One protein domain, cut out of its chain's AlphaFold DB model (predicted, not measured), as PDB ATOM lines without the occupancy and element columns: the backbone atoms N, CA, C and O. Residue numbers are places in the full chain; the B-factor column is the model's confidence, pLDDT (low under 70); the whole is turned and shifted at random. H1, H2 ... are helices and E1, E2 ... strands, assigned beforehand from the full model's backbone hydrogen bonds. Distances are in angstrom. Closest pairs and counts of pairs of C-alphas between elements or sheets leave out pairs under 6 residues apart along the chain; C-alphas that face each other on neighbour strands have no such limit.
ATOM      1  N   GLU A   2     144.717  61.295  67.958       71.75
ATOM      2  CA  GLU A   2     144.764  61.060  69.410       71.75
ATOM      3  C   GLU A   2     144.408  62.267  70.305       71.75
ATOM      4  O   GLU A   2     143.586  62.146  71.212       71.75
ATOM      5  N   THR A   3     144.895  63.475  69.987       78.62
ATOM      6  CA  THR A   3     144.663  64.686  70.805       78.62
ATOM      7  C   THR A   3     143.179  65.049  70.965       78.62
ATOM      8  O   THR A   3     142.767  65.545  72.010       78.62
ATOM      9  N   ARG A   4     142.336  64.791  69.950       81.94
ATOM     10  CA  ARG A   4     140.887  65.073  70.034       81.94
ATOM     11  C   ARG A   4     140.182  64.135  71.013       81.94
ATOM     12  O   ARG A   4     139.360  64.599  71.798       81.94
ATOM     13  N   ARG A   5     140.515  62.841  70.967       86.00
ATOM     14  CA  ARG A   5     139.944  61.824  71.860       86.00
ATOM     15  C   ARG A   5     140.325  62.111  73.306       86.00
ATOM     16  O   ARG A   5     139.460  62.100  74.174       86.00
ATOM     17  N   TRP A   6     141.589  62.446  73.539       85.62
ATOM     18  CA  TRP A   6     142.057  62.826  74.864       85.62
ATOM     19  C   TRP A   6     141.358  64.084  75.398       85.62
ATOM     20  O   TRP A   6     140.829  64.060  76.504       85.62
ATOM     21  N   HIS A   7     141.245  65.149  74.596       87.69
ATOM     22  CA  HIS A   7     140.491  66.338  75.006       87.69
ATOM     23  C   HIS A   7     139.046  66.013  75.402       87.69
ATOM     24  O   HIS A   7     138.517  66.600  76.344       87.69
ATOM     25  N   ALA A   8     138.393  65.106  74.672       90.06
ATOM     26  CA  ALA A   8     137.043  64.670  75.003       90.06
ATOM     27  C   ALA A   8     137.004  63.897  76.331       90.06
ATOM     28  O   ALA A   8     136.090  64.113  77.123       90.06
ATOM     29  N   LEU A   9     138.000  63.046  76.596       90.94
ATOM     30  CA  LEU A   9     138.128  62.330  77.862       90.94
ATOM     31  C   LEU A   9     138.325  63.292  79.039       90.94
ATOM     32  O   LEU A   9     137.560  63.227  79.994       90.94
ATOM     33  N   VAL A  10     139.276  64.229  78.951       91.44
ATOM     34  CA  VAL A  10     139.530  65.204  80.028       91.44
ATOM     35  C   VAL A  10     138.293  66.051  80.309       91.44
ATOM     36  O   VAL A  10     137.937  66.242  81.464       91.44
ATOM     37  N   ARG A  11     137.571  66.494  79.272       93.12
ATOM     38  CA  ARG A  11     136.296  67.210  79.451       93.12
ATOM     39  C   ARG A  11     135.236  66.363  80.150       93.12
ATOM     40  O   ARG A  11     134.509  66.884  80.987       93.12
ATOM     41  N   LYS A  12     135.135  65.071  79.819       94.88
ATOM     42  CA  LYS A  12     134.216  64.151  80.506       94.88
ATOM     43  C   LYS A  12     134.591  63.983  81.980       94.88
ATOM     44  O   LYS A  12     133.699  64.026  82.817       94.88
ATOM     45  N   LEU A  13     135.881  63.844  82.287       93.31
ATOM     46  CA  LEU A  13     136.373  63.749  83.665       93.31
ATOM     47  C   LEU A  13     136.117  65.041  84.446       93.31
ATOM     48  O   LEU A  13     135.577  64.979  85.541       93.31
ATOM     49  N   ALA A  14     136.413  66.204  83.864       94.69
ATOM     50  CA  ALA A  14     136.142  67.500  84.482       94.69
ATOM     51  C   ALA A  14     134.644  67.700  84.759       94.69
ATOM     52  O   ALA A  14     134.266  68.122  85.848       94.69
ATOM     53  N   LYS A  15     133.779  67.307  83.813       96.00
ATOM     54  CA  LYS A  15     132.326  67.309  84.018       96.00
ATOM     55  C   LYS A  15     131.914  66.389  85.169       96.00
ATOM     56  O   LYS A  15     131.045  66.764  85.940       96.00
ATOM     57  N   HIS A  16     132.507  65.200  85.269       96.75
ATOM     58  CA  HIS A  16     132.188  64.243  86.329       96.75
ATOM     59  C   HIS A  16     132.697  64.684  87.708       96.75
ATOM     60  O   HIS A  16     132.043  64.418  88.705       96.75
ATOM     61  N   ALA A  17     133.836  65.376  87.757       94.88
ATOM     62  CA  ALA A  17     134.411  65.930  88.981       94.88
ATOM     63  C   ALA A  17     133.797  67.283  89.391       94.88
ATOM     64  O   ALA A  17     134.107  67.794  90.463       94.88
ATOM     65  N   SER A  18     132.955  67.876  88.541       95.75
ATOM     66  CA  SER A  18     132.153  69.048  88.899       95.75
ATOM     67  C   SER A  18     131.021  68.634  89.837       95.75
ATOM     68  O   SER A  18     130.477  67.539  89.707       95.75
ATOM     69  N   THR A  19     130.642  69.523  90.745       96.00
ATOM     70  CA  THR A  19     129.592  69.296  91.746       96.00
ATOM     71  C   THR A  19     128.486  70.345  91.595       96.00
ATOM     72  O   THR A  19     128.472  71.114  90.625       96.00
ATOM     73  N   ASP A  20     127.544  70.372  92.536       95.75
ATOM     74  CA  ASP A  20     126.515  71.414  92.598       95.75
ATOM     75  C   ASP A  20     127.077  72.762  93.079       95.75
ATOM     76  O   ASP A  20     126.530  73.803  92.722       95.75
ATOM     77  N   ASP A  21     128.215  72.758  93.780       96.75
ATOM     78  CA  ASP A  21     128.858  73.970  94.304       96.75
ATOM     79  C   ASP A  21     129.823  74.616  93.298       96.75
ATOM     80  O   ASP A  21     130.074  75.824  93.333       96.75
ATOM     81  N   PHE A  22     130.407  73.823  92.394       96.75
ATOM     82  CA  PHE A  22     131.398  74.318  91.440       96.75
ATOM     83  C   PHE A  22     131.440  73.531  90.130       96.75
ATOM     84  O   PHE A  22     131.127  72.341  90.054       96.75
ATOM     85  N   THR A  23     131.928  74.188  89.081       97.25
ATOM     86  CA  THR A  23     132.300  73.563  87.812       97.25
ATOM     87  C   THR A  23     133.810  73.542  87.615       97.25
ATOM     88  O   THR A  23     134.537  74.432  88.058       97.25
ATOM     89  N   ILE A  24     134.289  72.505  86.930       96.75
ATOM     90  CA  ILE A  24     135.668  72.415  86.452       96.75
ATOM     91  C   ILE A  24     135.656  72.602  84.938       96.75
ATOM     92  O   ILE A  24     135.214  71.733  84.183       96.75
ATOM     93  N   ASP A  25     136.201  73.729  84.497       96.19
ATOM     94  CA  ASP A  25     136.381  74.051  83.092       96.19
ATOM     95  C   ASP A  25     137.757  73.612  82.593       96.19
ATOM     96  O   ASP A  25     138.784  73.765  83.256       96.19
ATOM     97  N   VAL A  26     137.768  73.084  81.370       95.56
ATOM     98  CA  VAL A  26     138.981  72.657  80.672       95.56
ATOM     99  C   VAL A  26     139.318  73.691  79.605       95.56
ATOM    100  O   VAL A  26     138.703  73.720  78.534       95.56
ATOM    101  N   GLU A  27     140.320  74.515  79.886       95.56
ATOM    102  CA  GLU A  27     140.776  75.590  79.005       95.56
ATOM    103  C   GLU A  27     141.995  75.118  78.196       95.56
ATOM    104  O   GLU A  27     142.926  74.515  78.733       95.56
ATOM    105  N   ARG A  28     141.993  75.364  76.882       93.44
ATOM    106  CA  ARG A  28     143.120  75.029  75.997       93.44
ATOM    107  C   ARG A  28     144.101  76.186  75.934       93.44
ATOM    108  O   ARG A  28     143.700  77.342  76.018       93.44
ATOM    109  N   ALA A  29     145.369  75.871  75.705       94.00
ATOM    110  CA  ALA A  29     146.325  76.896  75.324       94.00
ATOM    111  C   ALA A  29     146.016  77.393  73.899       94.00
ATOM    112  O   ALA A  29     146.053  76.621  72.934       94.00
ATOM    113  N   GLU A  30     145.702  78.679  73.770       92.56
ATOM    114  CA  GLU A  30     145.493  79.345  72.487       92.56
ATOM    115  C   GLU A  30     146.717  80.193  72.154       92.56
ATOM    116  O   GLU A  30     147.071  81.125  72.872       92.56
ATOM    117  N   PHE A  31     147.379  79.846  71.054       92.19
ATOM    118  CA  PHE A  31     148.521  80.585  70.531       92.19
ATOM    119  C   PHE A  31     148.169  81.072  69.126       92.19
ATOM    120  O   PHE A  31     147.766  80.268  68.285       92.19
ATOM    121  N   ALA A  32     148.329  82.374  68.870       88.44
ATOM    122  CA  ALA A  32     148.005  82.987  67.576       88.44
ATOM    123  C   ALA A  32     148.818  82.387  66.413       88.44
ATOM    124  O   ALA A  32     148.350  82.294  65.282       88.44
ATOM    125  N   SER A  33     150.042  81.950  66.701       91.56
ATOM    126  CA  SER A  33     150.932  81.264  65.772       91.56
ATOM    127  C   SER A  33     151.618  80.097  66.481       91.56
ATOM    128  O   SER A  33     151.337  79.798  67.644       91.56
ATOM    129  N   LYS A  34     152.513  79.390  65.786       91.81
ATOM    130  CA  LYS A  34     153.286  78.310  66.399       91.81
ATOM    131  C   LYS A  34     154.186  78.879  67.512       91.81
ATOM    132  O   LYS A  34     155.116  79.611  67.180       91.81
ATOM    133  N   PRO A  35     153.968  78.527  68.793       94.75
ATOM    134  CA  PRO A  35     154.719  79.138  69.883       94.75
ATOM    135  C   PRO A  35     156.144  78.580  69.970       94.75
ATOM    136  O   PRO A  35     156.419  77.450  69.548       94.75
ATOM    137  N   THR A  36     157.045  79.378  70.545       95.25
ATOM    138  CA  THR A  36     158.356  78.921  71.023       95.25
ATOM    139  C   THR A  36     158.197  78.144  72.331       95.25
ATOM    140  O   THR A  36     157.132  78.175  72.952       95.25
ATOM    141  N   ILE A  37     159.256  77.452  72.764       93.94
ATOM    142  CA  ILE A  37     159.238  76.788  74.070       93.94
ATOM    143  C   ILE A  37     159.069  77.816  75.196       93.94
ATOM    144  O   ILE A  37     158.242  77.613  76.071       93.94
ATOM    145  N   ASP A  38     159.733  78.970  75.116       94.62
ATOM    146  CA  ASP A  38     159.606  80.017  76.138       94.62
ATOM    147  C   ASP A  38     158.171  80.527  76.258       94.62
ATOM    148  O   ASP A  38     157.638  80.568  77.356       94.62
ATOM    149  N   ARG A  39     157.480  80.760  75.134       95.88
ATOM    150  CA  ARG A  39     156.059  81.142  75.145       95.88
ATOM    151  C   ARG A  39     155.150  80.086  75.770       95.88
ATOM    152  O   ARG A  39     154.116  80.427  76.337       95.88
ATOM    153  N   VAL A  40     155.501  78.807  75.642       96.00
ATOM    154  CA  VAL A  40     154.791  77.722  76.328       96.00
ATOM    155  C   VAL A  40     155.023  77.806  77.836       96.00
ATOM    156  O   VAL A  40     154.060  77.709  78.590       96.00
ATOM    157  N   PHE A  41     156.263  78.027  78.273       96.38
ATOM    158  CA  PHE A  41     156.590  78.196  79.689       96.38
ATOM    159  C   PHE A  41     155.931  79.444  80.290       96.38
ATOM    160  O   PHE A  41     155.354  79.338  81.365       96.38
ATOM    161  N   ASP A  42     155.907  80.570  79.573       96.06
ATOM    162  CA  ASP A  42     155.195  81.785  79.993       96.06
ATOM    163  C   ASP A  42     153.694  81.515  80.188       96.06
ATOM    164  O   ASP A  42     153.074  81.987  81.138       96.06
ATOM    165  N   TRP A  43     153.086  80.726  79.293       96.88
ATOM    166  CA  TRP A  43     151.676  80.351  79.411       96.88
ATOM    167  C   TRP A  43     151.413  79.435  80.614       96.88
ATOM    168  O   TRP A  43     150.376  79.564  81.272       96.88
ATOM    169  N   ILE A  44     152.342  78.518  80.909       96.88
ATOM    170  CA  ILE A  44     152.285  77.672  82.107       96.88
ATOM    171  C   ILE A  44     152.362  78.552  83.354       96.88
ATOM    172  O   ILE A  44     151.478  78.461  84.202       96.88
ATOM    173  N   ASP A  45     153.352  79.441  83.426       97.31
ATOM    174  CA  ASP A  45     153.561  80.353  84.552       97.31
ATOM    175  C   ASP A  45     152.320  81.209  84.828       97.31
ATOM    176  O   ASP A  45     151.760  81.193  85.924       97.31
ATOM    177  N   ALA A  46     151.790  81.857  83.786       96.94
ATOM    178  CA  ALA A  46     150.585  82.673  83.881       96.94
ATOM    179  C   ALA A  46     149.351  81.869  84.326       96.94
ATOM    180  O   ALA A  46     148.455  82.404  84.982       96.94
ATOM    181  N   SER A  47     149.278  80.582  83.974       97.44
ATOM    182  CA  SER A  47     148.190  79.699  84.405       97.44
ATOM    183  C   SER A  47     148.328  79.323  85.880       97.44
ATOM    184  O   SER A  47     147.354  79.422  86.628       97.44
ATOM    185  N   LEU A  48     149.539  78.984  86.325       96.38
ATOM    186  CA  LEU A  48     149.825  78.685  87.729       96.38
ATOM    187  C   LEU A  48     149.608  79.908  88.629       96.38
ATOM    188  O   LEU A  48     149.009  79.774  89.695       96.38
ATOM    189  N   ALA A  49     149.981  81.107  88.172       96.50
ATOM    190  CA  ALA A  49     149.709  82.365  88.872       96.50
ATOM    191  C   ALA A  49     148.201  82.609  89.087       96.50
ATOM    192  O   ALA A  49     147.791  83.165  90.104       96.50
ATOM    193  N   GLN A  50     147.356  82.130  88.168       96.00
ATOM    194  CA  GLN A  50     145.892  82.148  88.293       96.00
ATOM    195  C   GLN A  50     145.334  80.968  89.104       96.00
ATOM    196  O   GLN A  50     144.121  80.757  89.115       96.00
ATOM    197  N   ARG A  51     146.195  80.177  89.759       95.25
ATOM    198  CA  ARG A  51     145.844  78.931  90.463       95.25
ATOM    199  C   ARG A  51     145.143  77.911  89.561       95.25
ATOM    200  O   ARG A  51     144.296  77.147  90.017       95.25
ATOM    201  N   LYS A  52     145.495  77.896  88.273       95.81
ATOM    202  CA  LYS A  52     144.985  76.942  87.284       95.81
ATOM    203  C   LYS A  52     146.059  75.890  86.999       95.81
ATOM    204  O   LYS A  52     146.978  76.183  86.227       95.81
ATOM    205  N   PRO A  53     145.982  74.687  87.597       94.06
ATOM    206  CA  PRO A  53     146.962  73.641  87.334       94.06
ATOM    207  C   PRO A  53     146.944  73.261  85.851       94.06
ATOM    208  O   PRO A  53     145.886  73.219  85.210       94.06
ATOM    209  N   VAL A  54     148.131  73.000  85.309       96.69
ATOM    210  CA  VAL A  54     148.322  72.716  83.885       96.69
ATOM    211  C   VAL A  54     148.511  71.224  83.682       96.69
ATOM    212  O   VAL A  54     149.358  70.607  84.311       96.69
ATOM    213  N   LEU A  55     147.758  70.645  82.758       95.06
ATOM    214  CA  LEU A  55     147.963  69.289  82.280       95.06
ATOM    215  C   LEU A  55     148.842  69.345  81.025       95.06
ATOM    216  O   LEU A  55     148.467  69.959  80.020       95.06
ATOM    217  N   VAL A  56     150.015  68.716  81.091       93.50
ATOM    218  CA  VAL A  56     151.005  68.693  80.008       93.50
ATOM    219  C   VAL A  56     151.218  67.271  79.508       93.50
ATOM    220  O   VAL A  56     151.365  66.346  80.300       93.50
ATOM    221  N   HIS A  57     151.245  67.090  78.185       91.69
ATOM    222  CA  HIS A  57     151.735  65.853  77.578       91.69
ATOM    223  C   HIS A  57     153.236  65.961  77.335       91.69
ATOM    224  O   HIS A  57     153.669  66.859  76.604       91.69
ATOM    225  N   LEU A  58     154.008  65.045  77.914       90.75
ATOM    226  CA  LEU A  58     155.454  64.977  77.733       90.75
ATOM    227  C   LEU A  58     155.789  63.789  76.830       90.75
ATOM    228  O   LEU A  58     156.020  62.676  77.298       90.75
ATOM    229  N   ASP A  59     155.812  64.030  75.519       90.06
ATOM    230  CA  ASP A  59     156.292  63.044  74.545       90.06
ATOM    231  C   ASP A  59     157.787  62.760  74.764       90.06
ATOM    232  O   ASP A  59     158.530  63.620  75.240       90.06
ATOM    233  N   GLY A  60     158.258  61.597  74.324       86.31
ATOM    234  CA  GLY A  60     159.659  61.200  74.405       86.31
ATOM    235  C   GLY A  60     159.819  60.061  75.393       86.31
ATOM    236  O   GLY A  60     159.484  58.924  75.075       86.31
ATOM    237  N   THR A  61     160.335  60.350  76.581       80.50
ATOM    238  CA  THR A  61     160.609  59.313  77.588       80.50
ATOM    239  C   THR A  61     159.450  59.023  78.526       80.50
ATOM    240  O   THR A  61     159.309  57.888  78.964       80.50
ATOM    241  N   LEU A  62     158.595  60.011  78.796       81.62
ATOM    242  CA  LEU A  62     157.438  59.836  79.675       81.62
ATOM    243  C   LEU A  62     156.216  59.330  78.904       81.62
ATOM    244  O   LEU A  62     155.546  58.418  79.376       81.62
ATOM    245  N   ASN A  63     155.944  59.878  77.714       86.50
ATOM    246  CA  ASN A  63     154.818  59.514  76.838       86.50
ATOM    247  C   ASN A  63     153.458  59.435  77.556       86.50
ATOM    248  O   ASN A  63     152.626  58.586  77.235       86.50
ATOM    249  N   HIS A  64     153.229  60.306  78.537       86.31
ATOM    250  CA  HIS A  64     151.954  60.408  79.235       86.31
ATOM    251  C   HIS A  64     151.699  61.841  79.719       86.31
ATOM    252  O   HIS A  64     152.476  62.765  79.450       86.31
ATOM    253  N   PHE A  65     150.551  62.033  80.369       89.25
ATOM    254  CA  PHE A  65     150.150  63.315  80.931       89.25
ATOM    255  C   PHE A  65     150.622  63.475  82.368       89.25
ATOM    256  O   PHE A  65     150.331  62.627  83.207       89.25
ATOM    257  N   SER A  66     151.227  64.621  82.648       93.06
ATOM    258  CA  SER A  66     151.646  65.024  83.987       93.06
ATOM    259  C   SER A  66     150.953  66.335  84.350       93.06
ATOM    260  O   SER A  66     150.671  67.170  83.481       93.06
ATOM    261  N   VAL A  67     150.660  66.533  85.632       94.88
ATOM    262  CA  VAL A  67     150.133  67.809  86.123       94.88
ATOM    263  C   VAL A  67     151.309  68.676  86.536       94.88
ATOM    264  O   VAL A  67     152.097  68.283  87.388       94.88
ATOM    265  N   VAL A  68     151.432  69.862  85.959       96.19
ATOM    266  CA  VAL A  68     152.366  70.879  86.434       96.19
ATOM    267  C   VAL A  68     151.716  71.598  87.609       96.19
ATOM    268  O   VAL A  68     150.670  72.234  87.450       96.19
ATOM    269  N   ALA A  69     152.337  71.479  88.777       88.88
ATOM    270  CA  ALA A  69     151.895  72.111  90.020       88.88
ATOM    271  C   ALA A  69     152.768  73.315  90.413       88.88
ATOM    272  O   ALA A  69     152.367  74.119  91.251       88.88
ATOM    273  N   GLY A  70     153.937  73.460  89.789       93.94
ATOM    274  CA  GLY A  70     154.874  74.545  90.047       93.94
ATOM    275  C   GLY A  70     155.821  74.769  88.874       93.94
ATOM    276  O   GLY A  70     156.034  73.887  88.036       93.94
ATOM    277  N   LEU A  71     156.399  75.962  88.817       95.56
ATOM    278  CA  LEU A  71     157.411  76.331  87.838       95.56
ATOM    279  C   LEU A  71     158.522  77.115  88.537       95.56
ATOM    280  O   LEU A  71     158.271  77.977  89.371       95.56
ATOM    281  N   THR A  72     159.759  76.818  88.161       94.69
ATOM    282  CA  THR A  72     160.937  77.615  88.519       94.69
ATOM    283  C   THR A  72     161.662  78.033  87.243       94.69
ATOM    284  O   THR A  72     161.323  77.589  86.143       94.69
ATOM    285  N   THR A  73     162.731  78.818  87.373       93.62
ATOM    286  CA  THR A  73     163.568  79.209  86.230       93.62
ATOM    287  C   THR A  73     164.108  78.003  85.447       93.62
ATOM    288  O   THR A  73     164.271  78.087  84.230       93.62
ATOM    289  N   THR A  74     164.362  76.871  86.114       95.38
ATOM    290  CA  THR A  74     165.069  75.720  85.526       95.38
ATOM    291  C   THR A  74     164.235  74.450  85.392       95.38
ATOM    292  O   THR A  74     164.646  73.561  84.645       95.38
ATOM    293  N   ARG A  75     163.081  74.330  86.060       95.62
ATOM    294  CA  ARG A  75     162.271  73.097  86.064       95.62
ATOM    295  C   ARG A  75     160.762  73.334  86.139       95.62
ATOM    296  O   ARG A  75     160.323  74.292  86.774       95.62
ATOM    297  N   LEU A  76     160.005  72.409  85.545       95.50
ATOM    298  CA  LEU A  76     158.579  72.186  85.806       95.50
ATOM    299  C   LEU A  76     158.451  71.195  86.958       95.50
ATOM    300  O   LEU A  76     159.044  70.120  86.889       95.50
ATOM    301  N   GLU A  77     157.683  71.535  87.986       96.25
ATOM    302  CA  GLU A  77     157.376  70.627  89.091       96.25
ATOM    303  C   GLU A  77     156.103  69.852  88.768       96.25
ATOM    304  O   GLU A  77     155.073  70.437  88.419       96.25
ATOM    305  N   LEU A  78     156.206  68.527  88.839       95.06
ATOM    306  CA  LEU A  78     155.195  67.604  88.354       95.06
ATOM    307  C   LEU A  78     154.529  66.858  89.507       95.06
ATOM    308  O   LEU A  78     155.183  66.388  90.438       95.06
ATOM    309  N   PHE A  79     153.218  66.701  89.381       93.12
ATOM    310  CA  PHE A  79     152.448  65.661  90.033       93.12
ATOM    311  C   PHE A  79     152.093  64.618  88.971       93.12
ATOM    312  O   PHE A  79     151.351  64.888  88.022       93.12
ATOM    313  N   ASP A  80     152.700  63.445  89.096       90.56
ATOM    314  CA  ASP A  80     152.817  62.462  88.025       90.56
ATOM    315  C   ASP A  80     152.597  61.047  88.576       90.56
ATOM    316  O   ASP A  80     153.131  60.687  89.628       90.56
ATOM    317  N   SER A  81     151.810  60.232  87.868       86.38
ATOM    318  CA  SER A  81     151.471  58.866  88.290       86.38
ATOM    319  C   SER A  81     152.640  57.878  88.217       86.38
ATOM    320  O   SER A  81     152.602  56.843  88.875       86.38
ATOM    321  N   ALA A  82     153.671  58.176  87.427       87.69
ATOM    322  CA  ALA A  82     154.896  57.393  87.309       87.69
ATOM    323  C   ALA A  82     155.992  57.852  88.295       87.69
ATOM    324  O   ALA A  82     157.126  57.385  88.214       87.69
ATOM    325  N   GLY A  83     155.677  58.761  89.230       89.12
ATOM    326  CA  GLY A  83     156.589  59.183  90.300       89.12
ATOM    327  C   GLY A  83     157.605  60.258  89.901       89.12
ATOM    328  O   GLY A  83     158.493  60.585  90.695       89.12
ATOM    329  N   HIS A  84     157.484  60.841  88.704       91.44
ATOM    330  CA  HIS A  84     158.338  61.950  88.281       91.44
ATOM    331  C   HIS A  84     157.979  63.221  89.047       91.44
ATOM    332  O   HIS A  84     156.852  63.699  88.999       91.44
ATOM    333  N   LYS A  85     158.960  63.793  89.747       94.81
ATOM    334  CA  LYS A  85     158.747  65.000  90.563       94.81
ATOM    335  C   LYS A  85     158.968  66.291  89.787       94.81
ATOM    336  O   LYS A  85     158.436  67.333  90.155       94.81
ATOM    337  N   PHE A  86     159.799  66.254  88.749       95.56
ATOM    338  CA  PHE A  86     160.100  67.421  87.933       95.56
ATOM    339  C   PHE A  86     160.676  67.027  86.573       95.56
ATOM    340  O   PHE A  86     161.190  65.920  86.406       95.56
ATOM    341  N   VAL A  87     160.661  67.974  85.635       94.88
ATOM    342  CA  VAL A  87     161.460  67.922  84.402       94.88
ATOM    343  C   VAL A  87     162.219  69.225  84.194       94.88
ATOM    344  O   VAL A  87     161.732  70.308  84.524       94.88
ATOM    345  N   MET A  88     163.430  69.127  83.650       96.31
ATOM    346  CA  MET A  88     164.291  70.287  83.416       96.31
ATOM    347  C   MET A  88     163.812  71.069  82.193       96.31
ATOM    348  O   MET A  88     163.610  70.486  81.128       96.31
ATOM    349  N   ARG A  89     163.727  72.398  82.287       95.50
ATOM    350  CA  ARG A  89     163.367  73.274  81.159       95.50
ATOM    351  C   ARG A  89     164.284  73.062  79.955       95.50
ATOM    352  O   ARG A  89     163.802  72.996  78.832       95.50
ATOM    353  N   SER A  90     165.584  72.870  80.192       95.81
ATOM    354  CA  SER A  90     166.582  72.584  79.151       95.81
ATOM    355  C   SER A  90     166.377  71.242  78.438       95.81
ATOM    356  O   SER A  90     166.860  71.060  77.325       95.81
ATOM    357  N   SER A  91     165.657  70.302  79.057       94.75
ATOM    358  CA  SER A  91     165.319  69.005  78.459       94.75
ATOM    359  C   SER A  91     164.019  69.039  77.647       94.75
ATOM    360  O   SER A  91     163.741  68.104  76.887       94.75
ATOM    361  N   CYS A  92     163.241  70.119  77.780       94.88
ATOM    362  CA  CYS A  92     161.987  70.319  77.076       94.88
ATOM    363  C   CYS A  92     162.203  70.972  75.708       94.88
ATOM    364  O   CYS A  92     163.003  71.891  75.546       94.88
ATOM    365  N   GLY A  93     161.417  70.563  74.718       94.38
ATOM    366  CA  GLY A  93     161.384  71.255  73.439       94.38
ATOM    367  C   GLY A  93     160.124  70.989  72.632       94.38
ATOM    368  O   GLY A  93     159.201  70.306  73.059       94.38
ATOM    369  N   MET A  94     160.068  71.589  71.446       91.44
ATOM    370  CA  MET A  94     158.844  71.646  70.627       91.44
ATOM    371  C   MET A  94     158.829  70.642  69.469       91.44
ATOM    372  O   MET A  94     157.786  70.357  68.883       91.44
ATOM    373  N   LYS A  95     160.013  70.168  69.077       89.19
ATOM    374  CA  LYS A  95     160.241  69.192  67.994       89.19
ATOM    375  C   LYS A  95     161.396  68.232  68.295       89.19
ATOM    376  O   LYS A  95     161.505  67.196  67.655       89.19
ATOM    377  N   ARG A  96     162.303  68.648  69.177       86.69
ATOM    378  CA  ARG A  96     163.533  67.973  69.594       86.69
ATOM    379  C   ARG A  96     163.699  68.223  71.090       86.69
ATOM    380  O   ARG A  96     163.120  69.187  71.589       86.69
ATOM    381  N   GLY A  97     164.485  67.392  71.758       88.31
ATOM    382  CA  GLY A  97     164.627  67.388  73.213       88.31
ATOM    383  C   GLY A  97     164.245  66.028  73.784       88.31
ATOM    384  O   GLY A  97     163.745  65.167  73.060       88.31
ATOM    385  N   PHE A  98     164.504  65.842  75.074       92.38
ATOM    386  CA  PHE A  98     164.184  64.600  75.778       92.38
ATOM    387  C   PHE A  98     162.689  64.515  76.108       92.38
ATOM    388  O   PHE A  98     162.089  63.444  76.025       92.38
ATOM    389  N   HIS A  99     162.085  65.668  76.407       93.75
ATOM    390  CA  HIS A  99     160.649  65.826  76.597       93.75
ATOM    391  C   HIS A  99     160.091  66.784  75.547       93.75
ATOM    392  O   HIS A  99     160.438  67.966  75.512       93.75
ATOM    393  N   ILE A 100     159.215  66.298  74.674       94.69
ATOM    394  CA  ILE A 100     158.582  67.135  73.658       94.69
ATOM    395  C   ILE A 100     157.209  67.579  74.164       94.69
ATOM    396  O   ILE A 100     156.321  66.765  74.410       94.69
ATOM    397  N   ILE A 101     157.020  68.893  74.289       93.56
ATOM    398  CA  ILE A 101     155.737  69.489  74.657       93.56
ATOM    399  C   ILE A 101     154.992  69.848  73.377       93.56
ATOM    400  O   ILE A 101     155.435  70.688  72.589       93.56
ATOM    401  N   ARG A 102     153.824  69.238  73.164       91.31
ATOM    402  CA  ARG A 102     152.924  69.629  72.072       91.31
ATOM    403  C   ARG A 102     151.993  70.738  72.559       91.31
ATOM    404  O   ARG A 102     151.122  70.448  73.373       91.31
ATOM    405  N   PRO A 103     152.039  71.964  72.004       92.00
ATOM    406  CA  PRO A 103     151.171  73.060  72.453       92.00
ATOM    407  C   PRO A 103     149.684  72.731  72.379       92.00
ATOM    408  O   PRO A 103     148.907  73.112  73.240       92.00
ATOM    409  N   LYS A 104     149.290  71.959  71.359       91.00
ATOM    410  CA  LYS A 104     147.904  71.510  71.171       91.00
ATOM    411  C   LYS A 104     147.438  70.488  72.214       91.00
ATOM    412  O   LYS A 104     146.262  70.146  72.196       91.00
ATOM    413  N   ALA A 105     148.346  69.964  73.032       90.19
ATOM    414  CA  ALA A 105     148.070  69.039  74.124       90.19
ATOM    415  C   ALA A 105     148.208  69.708  75.505       90.19
ATOM    416  O   ALA A 105     148.137  69.014  76.512       90.19
ATOM    417  N   LEU A 106     148.410  71.030  75.560       94.31
ATOM    418  CA  LEU A 106     148.375  71.786  76.808       94.31
ATOM    419  C   LEU A 106     146.935  72.137  77.164       94.31
ATOM    420  O   LEU A 106     146.197  72.717  76.357       94.31
ATOM    421  N   LEU A 107     146.565  71.817  78.398       95.75
ATOM    422  CA  LEU A 107     145.306  72.214  79.010       95.75
ATOM    423  C   LEU A 107     145.573  72.821  80.377       95.75
ATOM    424  O   LEU A 107     146.535  72.455  81.039       95.75
ATOM    425  N   ARG A 108     144.675  73.680  80.839       96.25
ATOM    426  CA  ARG A 108     144.606  74.072  82.246       96.25
ATOM    427  C   ARG A 108     143.201  73.863  82.777       96.25
ATOM    428  O   ARG A 108     142.232  73.931  82.017       96.25
ATOM    429  N   LEU A 109     143.111  73.600  84.071       95.25
ATOM    430  CA  LEU A 109     141.842  73.419  84.762       95.25
ATOM    431  C   LEU A 109     141.485  74.706  85.503       95.25
ATOM    432  O   LEU A 109     142.317  75.262  86.215       95.25
ATOM    433  N   ALA A 110     140.256  75.178  85.325       96.19
ATOM    434  CA  ALA A 110     139.721  76.327  86.039       96.19
ATOM    435  C   ALA A 110     138.518  75.887  86.873       96.19
ATOM    436  O   ALA A 110     137.555  75.359  86.326       96.19
ATOM    437  N   VAL A 111     138.573  76.110  88.183       95.75
ATOM    438  CA  VAL A 111     137.424  75.897  89.070       95.75
ATOM    439  C   VAL A 111     136.605  77.180  89.101       95.75
ATOM    440  O   VAL A 111     137.168  78.260  89.293       95.75
ATOM    441  N   ARG A 112     135.294  77.078  88.889       95.00
ATOM    442  CA  ARG A 112     134.367  78.211  88.954       95.00
ATOM    443  C   ARG A 112     133.218  77.888  89.906       95.00
ATOM    444  O   ARG A 112     132.729  76.762  89.858       95.00
ATOM    445  N   PRO A 113     132.788  78.831  90.757       94.31
ATOM    446  CA  PRO A 113     131.558  78.652  91.520       94.31
ATOM    447  C   PRO A 113     130.365  78.558  90.559       94.31
ATOM    448  O   PRO A 113     130.408  79.139  89.467       94.31
ATOM    449  N   ARG A 114     129.343  77.797  90.951       84.06
ATOM    450  CA  ARG A 114     128.053  77.781  90.251       84.06
ATOM    451  C   ARG A 114     127.163  78.948  90.653       84.06
ATOM    452  O   ARG A 114     127.293  79.425  91.800       84.06
TER     453      ARG A 114
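What this domain is: This is residues 2 to 114 of the 114 residues of an uncharacterized protein of Sphingomonas sp. Root710 (UniProt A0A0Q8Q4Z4). A strongly twisted antiparallel sheet has one helix on each face: H1 packs on the long strand pair E1 and E7, which reaches out at one end, while H2 covers E2 and E3 on the opposite face. At E2 the sheet forks, with E3, E4 and E5 folding back and forth on one side of it, and on its other side E7 beside residues 54 to 55 and short E6 beside residues 58 to 60. The printed part has 113 residues, with two named helices and seven named strands in the order H1 E1 H2 E2 E3 E4 E5 E6 E7, of mixed class. It is compact, with a radius of gyration of the C-alphas of 13.9 A and spans of 43 by 34 by 29 A.

How they stand to each other: In the branched sheet, E2, residues 54 to 60, has three antiparallel neighbours. On one side is E3, residues 64 to 71, with N 56 and O 66 2.9 A apart, within hydrogen-bond range. On the other side are E6, residues 99 to 101, with N 100 and O 59 at 2.8 A, and E7, residues 107 to 113, with N 55 and O 107 at 2.8 A. E7 pairs antiparallel with edge strand E1, residues 22 to 28, at 154 degrees; N 25 and O 110 are 2.8 A apart. E2, E3, E4, residues 75 to 79, and E5, residues 86 to 88, form a meander, each strand the antiparallel neighbour of the one before. N 79 and O 67 are 2.8 A apart between E3 and E4, and N 76 and O 87 2.9 A between E4 and E5. H1, residues 2 to 17, is on the sheet at a height of 9.5 A and runs along the strands, at 22 degrees to E7 on the local plane; its closest C-alphas to E1 are Ala 14 and Ile 24, 5.3 A. H2, residues 37 to 49, is on the opposite face at a height of 8.2 A, slantwise to E3 at 49 degrees on the local plane; their closest C-alphas are Asp 45 and Leu 71, 6.5 A. In H1 and H2 every O i to N i+4 pair is within hydrogen-bond range.

Where its parts are: H1 begins at C-alpha 2 (144.764, 61.060, 69.410) and is 22.7 A long. E1 measures 19.4 A, H2 18.5 A, E2 18.7 A, and E3, which bends by 53 degrees at residue 68, 18.9 A. E4 measures 12.9 A, E5 6.8 A and E6 6.4 A. E7, 19.7 A, ends at C-alpha 113 (131.558, 78.652, 91.520).

The domain as a whole: The C-alphas farthest apart, of Asp 20 and Arg 96, are 43.7 A apart. The printed part has no cut and no long link. Its mean pLDDT is 92.8, and no printed residue is under 70.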